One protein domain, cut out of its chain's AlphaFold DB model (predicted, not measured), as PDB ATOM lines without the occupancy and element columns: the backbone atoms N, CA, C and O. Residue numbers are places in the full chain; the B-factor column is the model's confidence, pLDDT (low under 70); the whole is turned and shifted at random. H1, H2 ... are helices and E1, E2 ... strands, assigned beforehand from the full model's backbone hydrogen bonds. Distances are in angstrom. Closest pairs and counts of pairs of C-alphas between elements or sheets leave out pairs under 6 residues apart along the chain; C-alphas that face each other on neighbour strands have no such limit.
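Overview. This is residues 139 to 196 of the 248 residues of an uncharacterized protein of Azospirillum brasilense (UniProt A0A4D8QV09). A small three-stranded sheet at one end of the domain and a wide, open loop of chain at the other: the chain leaves the sheet after E1, runs out through H1, turns round in the long stretch of residues 158 to 169, and comes back through H2 to E2. The two helices lie away from the sheet, and the hairpin of E2 and E3 completes it, with E3 between E1 and E2. The printed part has 58 residues, with two named helices and three named strands in the order E1 H1 H2 E2 E3. The sheet runs E1 E3 E2, all antiparallel, and the class is mixed, helices and strands. The whole is loose, with a radius of gyration of the C-alphas of 13.2 A and spans of 36 by 26 by 17 A.

Arrangement. E1, residues 139 to 144, is an edge strand, antiparallel to the inner strand E3, residues 188 to 195, at 155 degrees between their directions. Their C-alphas 140 and 193 face each other at 4.3 A, and N 194 and O 139, at 2.8 A, are within hydrogen-bond range, as are N 190 and O 143, at 2.9 A. H1, residues 148 to 157, is not on the sheet, with 1 pair of C-alphas within 10 A. H2, residues 170 to 174, is not on it either, with 0 such pairs. H1 and H2 are close but not clearly touching; their closest C-alphas, those of Arg 148 and Ile 171, are 7.8 A apart. In both helices every O i to N i+4 pair is within hydrogen-bond range. E2, residues 179 to 182, is the other edge strand and forms a hairpin with E3, antiparallel at 145 degrees, with N 189 and O 181 within hydrogen-bond range at 2.7 A. E1, H1, H2 and E2 form a split strand-helix-strand unit, two strands running the same way with E3 between them in the sheet; its crossover is right-handed.

Along the chain. E1 begins at C-alpha 139, (40.225, -37.061, -22.018), and is 16.6 A long from first to last C-alpha. H1 begins at C-alpha 148, (31.407, -15.636, -32.046), and is 14.2 A long. H2 is 6.1 A long and E2 10.8 A. E3, 22.1 A long, ends at C-alpha 195, (33.886, -38.800, -22.046).

Size, cuts and confidence. The C-alphas of Arg 165 and Asp 184 are the two farthest apart, at 37.0 A, while those of Glu 139 and Ala 196, the first and last printed, are 7.4 A apart. The printed part has no cut. The link from H1 to H2 is long, with 12 residues; the other three are tight. The mean pLDDT of the printed part is 75.2; residues 139 to 141, 143, 174, 177 to 178 and 191 to 196 are under 70.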
ATOM      1  N   GLU A 139      39.095 -37.647 -21.294       55.16
ATOM      2  CA  GLU A 139      40.225 -37.061 -22.018       55.16
ATOM      3  C   GLU A 139      39.793 -35.680 -22.508       55.16
ATOM      4  O   GLU A 139      38.618 -35.462 -22.788       55.16
ATOM      5  N   GLY A 140      40.698 -34.707 -22.540       62.25
ATOM      6  CA  GLY A 140      40.332 -33.349 -22.926       62.25
ATOM      7  C   GLY A 140      41.454 -32.642 -23.654       62.25
ATOM      8  O   GLY A 140      42.622 -32.786 -23.293       62.25
ATOM      9  N   GLU A 141      41.082 -31.876 -24.671       68.81
ATOM     10  CA  GLU A 141      42.005 -31.087 -25.478       68.81
ATOM     11  C   GLU A 141      41.398 -29.734 -25.856       68.81
ATOM     12  O   GLU A 141      40.199 -29.488 -25.705       68.81
ATOM     13  N   TRP A 142      42.258 -28.818 -26.293       75.56
ATOM     14  CA  TRP A 142      41.839 -27.500 -26.749       75.56
ATOM     15  C   TRP A 142      41.640 -27.513 -28.258       75.56
ATOM     16  O   TRP A 142      42.606 -27.666 -29.003       75.56
ATOM     17  N   GLU A 143      40.409 -27.279 -28.698       69.44
ATOM     18  CA  GLU A 143      40.058 -27.236 -30.116       69.44
ATOM     19  C   GLU A 143      39.804 -25.810 -30.589       69.44
ATOM     20  O   GLU A 143      39.216 -25.006 -29.865       69.44
ATOM     21  N   ASN A 144      40.206 -25.505 -31.823       74.44
ATOM     22  CA  ASN A 144      39.933 -24.219 -32.458       74.44
ATOM     23  C   ASN A 144      38.463 -24.125 -32.880       74.44
ATOM     24  O   ASN A 144      37.942 -25.013 -33.554       74.44
ATOM     25  N   LEU A 145      37.820 -23.007 -32.554       70.56
ATOM     26  CA  LEU A 145      36.459 -22.694 -32.964       70.56
ATOM     27  C   LEU A 145      36.404 -21.414 -33.802       70.56
ATOM     28  O   LEU A 145      37.233 -20.519 -33.626       70.56
ATOM     29  N   PRO A 146      35.377 -21.286 -34.661       73.44
ATOM     30  CA  PRO A 146      35.044 -20.018 -35.286       73.44
ATOM     31  C   PRO A 146      34.758 -18.936 -34.241       73.44
ATOM     32  O   PRO A 146      34.226 -19.200 -33.152       73.44
ATOM     33  N   GLU A 147      35.041 -17.690 -34.609       82.00
ATOM     34  CA  GLU A 147      34.727 -16.539 -33.770       82.00
ATOM     35  C   GLU A 147      33.220 -16.418 -33.522       82.00
ATOM     36  O   GLU A 147      32.392 -16.726 -34.386       82.00
ATOM     37  N   ARG A 148      32.833 -15.871 -32.361       78.88
ATOM     38  CA  ARG A 148      31.407 -15.636 -32.046       78.88
ATOM     39  C   ARG A 148      30.717 -14.790 -33.123       78.88
ATOM     40  O   ARG A 148      29.547 -15.009 -33.432       78.88
ATOM     41  N   SER A 149      31.448 -13.852 -33.725       80.62
ATOM     42  CA  SER A 149      30.950 -13.008 -34.818       80.62
ATOM     43  C   SER A 149      30.666 -13.790 -36.108       80.62
ATOM     44  O   SER A 149      29.741 -13.449 -36.848       80.62
ATOM     45  N   GLU A 150      31.417 -14.860 -36.365       75.88
ATOM     46  CA  GLU A 150      31.232 -15.749 -37.510       75.88
ATOM     47  C   GLU A 150      30.026 -16.671 -37.297       75.88
ATOM     48  O   GLU A 150      29.162 -16.787 -38.170       75.88
ATOM     49  N   ILE A 151      29.900 -17.235 -36.091       76.69
ATOM     50  CA  ILE A 151      28.733 -18.025 -35.676       76.69
ATOM     51  C   ILE A 151      27.458 -17.177 -35.788       76.69
ATOM     52  O   ILE A 151      26.470 -17.616 -36.381       76.69
ATOM     53  N   ALA A 152      27.487 -15.935 -35.292       77.56
ATOM     54  CA  ALA A 152      26.357 -15.014 -35.365       77.56
ATOM     55  C   ALA A 152      25.958 -14.686 -36.815       77.56
ATOM     56  O   ALA A 152      24.772 -14.727 -37.150       77.56
ATOM     57  N   ARG A 153      26.931 -14.429 -37.704       79.19
ATOM     58  CA  ARG A 153      26.669 -14.217 -39.139       79.19
ATOM     59  C   ARG A 153      25.987 -15.425 -39.776       79.19
ATOM     60  O   ARG A 153      25.006 -15.256 -40.498       79.19
ATOM     61  N   ARG A 154      26.454 -16.640 -39.477       80.94
ATOM     62  CA  ARG A 154      25.854 -17.880 -39.991       80.94
ATOM     63  C   ARG A 154      24.430 -18.098 -39.469       80.94
ATOM     64  O   ARG A 154      23.563 -18.540 -40.222       80.94
ATOM     65  N   MET A 155      24.167 -17.772 -38.204       79.06
ATOM     66  CA  MET A 155      22.820 -17.848 -37.623       79.06
ATOM     67  C   MET A 155      21.856 -16.865 -38.293       79.06
ATOM     68  O   MET A 155      20.787 -17.282 -38.737       79.06
ATOM     69  N   LEU A 156      22.256 -15.602 -38.460       83.94
ATOM     70  CA  LEU A 156      21.443 -14.604 -39.159       83.94
ATOM     71  C   LEU A 156      21.177 -15.001 -40.618       83.94
ATOM     72  O   LEU A 156      20.037 -14.934 -41.069       83.94
ATOM     73  N   GLY A 157      22.196 -15.496 -41.329       75.00
ATOM     74  CA  GLY A 157      22.062 -15.961 -42.715       75.00
ATOM     75  C   GLY A 157      21.147 -17.180 -42.890       75.00
ATOM     76  O   GLY A 157      20.650 -17.418 -43.984       75.00
ATOM     77  N   THR A 158      20.889 -17.936 -41.817       76.75
ATOM     78  CA  THR A 158      19.975 -19.093 -41.804       76.75
ATOM     79  C   THR A 158      18.623 -18.784 -41.152       76.75
ATOM     80  O   THR A 158      17.836 -19.695 -40.905       76.75
ATOM     81  N   GLY A 159      18.341 -17.509 -40.853       80.25
ATOM     82  CA  GLY A 159      17.090 -17.078 -40.219       80.25
ATOM     83  C   GLY A 159      16.950 -17.489 -38.749       80.25
ATOM     84  O   GLY A 159      15.855 -17.415 -38.190       80.25
ATOM     85  N   ARG A 160      18.036 -17.927 -38.096       73.50
ATOM     86  CA  ARG A 160      18.036 -18.270 -36.669       73.50
ATOM     87  C   ARG A 160      18.266 -17.003 -35.836       73.50
ATOM     88  O   ARG A 160      19.241 -16.291 -36.077       73.50
ATOM     89  N   PRO A 161      17.420 -16.715 -34.834       83.19
ATOM     90  CA  PRO A 161      17.575 -15.520 -34.014       83.19
ATOM     91  C   PRO A 161      18.803 -15.629 -33.097       83.19
ATOM     92  O   PRO A 161      19.094 -16.697 -32.556       83.19
ATOM     93  N   LEU A 162      19.513 -14.511 -32.897       86.31
ATOM     94  CA  LEU A 162      20.654 -14.421 -31.968       86.31
ATOM     95  C   LEU A 162      20.222 -14.362 -30.499       86.31
ATOM     96  O   LEU A 162      21.014 -14.643 -29.601       86.31
ATOM     97  N   VAL A 163      18.966 -13.997 -30.262       89.75
ATOM     98  CA  VAL A 163      18.383 -13.777 -28.943       89.75
ATOM     99  C   VAL A 163      17.086 -14.576 -28.846       89.75
ATOM    100  O   VAL A 163      16.301 -14.619 -29.793       89.75
ATOM    101  N   ASP A 164      16.870 -15.247 -27.719       84.19
ATOM    102  CA  ASP A 164      15.639 -15.981 -27.451       84.19
ATOM    103  C   ASP A 164      14.461 -15.032 -27.148       84.19
ATOM    104  O   ASP A 164      14.608 -13.817 -27.003       84.19
ATOM    105  N   ARG A 165      13.256 -15.595 -26.999       83.00
ATOM    106  CA  ARG A 165      12.037 -14.822 -26.684       83.00
ATOM    107  C   ARG A 165      12.087 -14.086 -25.335       83.00
ATOM    108  O   ARG A 165      11.194 -13.299 -25.052       83.00
ATOM    109  N   ARG A 166      13.080 -14.366 -24.487       83.56
ATOM    110  CA  ARG A 166      13.277 -13.763 -23.161       83.56
ATOM    111  C   ARG A 166      14.432 -12.756 -23.151       83.56
ATOM    112  O   ARG A 166      14.856 -12.350 -22.076       83.56
ATOM    113  N   GLY A 167      14.956 -12.372 -24.318       82.88
ATOM    114  CA  GLY A 167      16.053 -11.410 -24.418       82.88
ATOM    115  C   GLY A 167      17.436 -12.003 -24.124       82.88
ATOM    116  O   GLY A 167      18.392 -11.250 -23.961       82.88
ATOM    117  N   ARG A 168      17.578 -13.333 -24.047       83.06
ATOM    118  CA  ARG A 168      18.852 -13.991 -23.723       83.06
ATOM    119  C   ARG A 168      19.568 -14.429 -24.992       83.06
ATOM    120  O   ARG A 168      18.958 -15.023 -25.877       83.06
ATOM    121  N   SER A 169      20.869 -14.174 -25.060       83.50
ATOM    122  CA  SER A 169      21.725 -14.620 -26.162       83.50
ATOM    123  C   SER A 169      21.671 -16.142 -26.315       83.50
ATOM    124  O   SER A 169      21.929 -16.890 -25.369       83.50
ATOM    125  N   VAL A 170      21.319 -16.601 -27.515       75.69
ATOM    126  CA  VAL A 170      21.259 -18.028 -27.867       75.69
ATOM    127  C   VAL A 170      22.664 -18.629 -27.881       75.69
ATOM    128  O   VAL A 170      22.841 -19.779 -27.489       75.69
ATOM    129  N   ILE A 171      23.662 -17.835 -28.276       75.69
ATOM    130  CA  ILE A 171      25.071 -18.239 -28.285       75.69
ATOM    131  C   ILE A 171      25.569 -18.399 -26.845       75.69
ATOM    132  O   ILE A 171      26.093 -19.450 -26.504       75.69
ATOM    133  N   ASP A 172      25.325 -17.425 -25.962       78.38
ATOM    134  CA  ASP A 172      25.754 -17.532 -24.557       78.38
ATOM    135  C   ASP A 172      25.009 -18.645 -23.804       78.38
ATOM    136  O   ASP A 172      25.553 -19.258 -22.888       78.38
ATOM    137  N   ALA A 173      23.758 -18.927 -24.181       71.75
ATOM    138  CA  ALA A 173      23.022 -20.071 -23.654       71.75
ATOM    139  C   ALA A 173      23.627 -21.408 -24.117       71.75
ATOM    140  O   ALA A 173      23.733 -22.320 -23.302       71.75
ATOM    141  N   ALA A 174      24.032 -21.512 -25.386       68.31
ATOM    142  CA  ALA A 174      24.647 -22.713 -25.956       68.31
ATOM    143  C   ALA A 174      26.083 -22.952 -25.458       68.31
ATOM    144  O   ALA A 174      26.523 -24.090 -25.369       68.31
ATOM    145  N   GLU A 175      26.805 -21.888 -25.117       74.50
ATOM    146  CA  GLU A 175      28.193 -21.949 -24.647       74.50
ATOM    147  C   GLU A 175      28.315 -22.111 -23.125       74.50
ATOM    148  O   GLU A 175      29.414 -22.226 -22.580       74.50
ATOM    149  N   ARG A 176      27.188 -22.134 -22.414       74.44
ATOM    150  CA  ARG A 176      27.160 -22.292 -20.964       74.44
ATOM    151  C   ARG A 176      27.709 -23.662 -20.561       74.44
ATOM    152  O   ARG A 176      27.196 -24.683 -20.999       74.44
ATOM    153  N   GLY A 177      28.704 -23.668 -19.675       68.50
ATOM    154  CA  GLY A 177      29.335 -24.895 -19.169       68.50
ATOM    155  C   GLY A 177      30.592 -25.325 -19.932       68.50
ATOM    156  O   GLY A 177      31.287 -26.226 -19.476       68.50
ATOM    157  N   TYR A 178      30.931 -24.653 -21.034       69.56
ATOM    158  CA  TYR A 178      32.189 -24.862 -21.751       69.56
ATOM    159  C   TYR A 178      33.273 -23.896 -21.250       69.56
ATOM    160  O   TYR A 178      32.989 -22.744 -20.916       69.56
ATOM    161  N   LEU A 179      34.531 -24.349 -21.215       75.62
ATOM    162  CA  LEU A 179      35.683 -23.483 -20.934       75.62
ATOM    163  C   LEU A 179      36.273 -22.995 -22.257       75.62
ATOM    164  O   LEU A 179      36.455 -23.788 -23.174       75.62
ATOM    165  N   PHE A 180      36.608 -21.710 -22.356       79.50
ATOM    166  CA  PHE A 180      37.176 -21.119 -23.569       79.50
ATOM    167  C   PHE A 180      38.481 -20.384 -23.271       79.50
ATOM    168  O   PHE A 180      38.667 -19.855 -22.175       79.50
ATOM    169  N   ARG A 181      39.363 -20.309 -24.267       84.75
ATOM    170  CA  ARG A 181      40.563 -19.461 -24.257       84.75
ATOM    171  C   ARG A 181      40.831 -18.907 -25.653       84.75
ATOM    172  O   ARG A 181      40.144 -19.279 -26.596       84.75
ATOM    173  N   HIS A 182      41.842 -18.061 -25.788       84.44
ATOM    174  CA  HIS A 182      42.443 -17.757 -27.088       84.44
ATOM    175  C   HIS A 182      43.858 -18.337 -27.112       84.44
ATOM    176  O   HIS A 182      44.518 -18.364 -26.072       84.44
ATOM    177  N   ASN A 183      44.296 -18.848 -28.261       85.25
ATOM    178  CA  ASN A 183      45.689 -19.254 -28.448       85.25
ATOM    179  C   ASN A 183      46.574 -18.046 -28.805       85.25
ATOM    180  O   ASN A 183      46.075 -16.942 -29.023       85.25
ATOM    181  N   ASP A 184      47.887 -18.262 -28.902       81.50
ATOM    182  CA  ASP A 184      48.861 -17.205 -29.224       81.50
ATOM    183  C   ASP A 184      48.639 -16.578 -30.614       81.50
ATOM    184  O   ASP A 184      49.061 -15.453 -30.871       81.50
ATOM    185  N   ALA A 185      47.929 -17.280 -31.505       81.44
ATOM    186  CA  ALA A 185      47.506 -16.784 -32.814       81.44
ATOM    187  C   ALA A 185      46.174 -16.005 -32.770       81.44
ATOM    188  O   ALA A 185      45.629 -15.653 -33.816       81.44
ATOM    189  N   GLY A 186      45.626 -15.753 -31.577       82.31
ATOM    190  CA  GLY A 186      44.363 -15.045 -31.371       82.31
ATOM    191  C   GLY A 186      43.118 -15.855 -31.733       82.31
ATOM    192  O   GLY A 186      42.028 -15.294 -31.747       82.31
ATOM    193  N   GLN A 187      43.246 -17.154 -32.018       81.31
ATOM    194  CA  GLN A 187      42.105 -18.006 -32.351       81.31
ATOM    195  C   GLN A 187      41.392 -18.446 -31.081       81.31
ATOM    196  O   GLN A 187      42.019 -18.929 -30.130       81.31
ATOM    197  N   ARG A 188      40.068 -18.334 -31.090       81.88
ATOM    198  CA  ARG A 188      39.223 -18.858 -30.030       81.88
ATOM    199  C   ARG A 188      39.319 -20.382 -29.947       81.88
ATOM    200  O   ARG A 188      39.115 -21.088 -30.930       81.88
ATOM    201  N   GLN A 189      39.581 -20.888 -28.748       76.88
ATOM    202  CA  GLN A 189      39.601 -22.308 -28.428       76.88
ATOM    203  C   GLN A 189      38.565 -22.657 -27.363       76.88
ATOM    204  O   GLN A 189      38.312 -21.864 -26.454       76.88
ATOM    205  N   VAL A 190      38.005 -23.861 -27.446       76.44
ATOM    206  CA  VAL A 190      37.187 -24.472 -26.390       76.44
ATOM    207  C   VAL A 190      37.943 -25.641 -25.774       76.44
ATOM    208  O   VAL A 190      38.622 -26.382 -26.481       76.44
ATOM    209  N   PHE A 191      37.852 -25.803 -24.458       67.81
ATOM    210  CA  PHE A 191      38.295 -27.013 -23.782       67.81
ATOM    211  C   PHE A 191      37.204 -28.055 -23.976       67.81
ATOM    212  O   PHE A 191      36.172 -28.039 -23.294       67.81
ATOM    213  N   ALA A 192      37.409 -28.925 -24.952       59.84
ATOM    214  CA  ALA A 192      36.541 -30.058 -25.161       59.84
ATOM    215  C   ALA A 192      36.924 -31.130 -24.139       59.84
ATOM    216  O   ALA A 192      38.077 -31.553 -24.063       59.84
ATOM    217  N   ARG A 193      35.961 -31.535 -23.309       54.16
ATOM    218  CA  ARG A 193      36.094 -32.709 -22.444       54.16
ATOM    219  C   ARG A 193      35.302 -33.820 -23.088       54.16
ATOM    220  O   ARG A 193      34.083 -33.736 -23.197       54.16
ATOM    221  N   TRP A 194      36.009 -34.845 -23.515       49.94
ATOM    222  CA  TRP A 194      35.429 -36.050 -24.062       49.94
ATOM    223  C   TRP A 194      35.273 -37.041 -22.919       49.94
ATOM    224  O   TRP A 194      36.241 -37.399 -22.242       49.94
ATOM    225  N   CYS A 195      34.054 -37.514 -22.693       44.31
ATOM    226  CA  CYS A 195      33.886 -38.800 -22.046       44.31
ATOM    227  C   CYS A 195      33.993 -39.862 -23.140       44.31
ATOM    228  O   CYS A 195      33.223 -39.816 -24.094       44.31
ATOM    229  N   ALA A 196      34.894 -40.837 -23.012       48.47
ATOM    230  CA  ALA A 196      34.978 -41.939 -23.979       48.47
ATOM    231  C   ALA A 196      33.716 -42.837 -24.025       48.47
ATOM    232  O   ALA A 196      33.710 -43.841 -24.730       48.47
TER     233      ALA A 196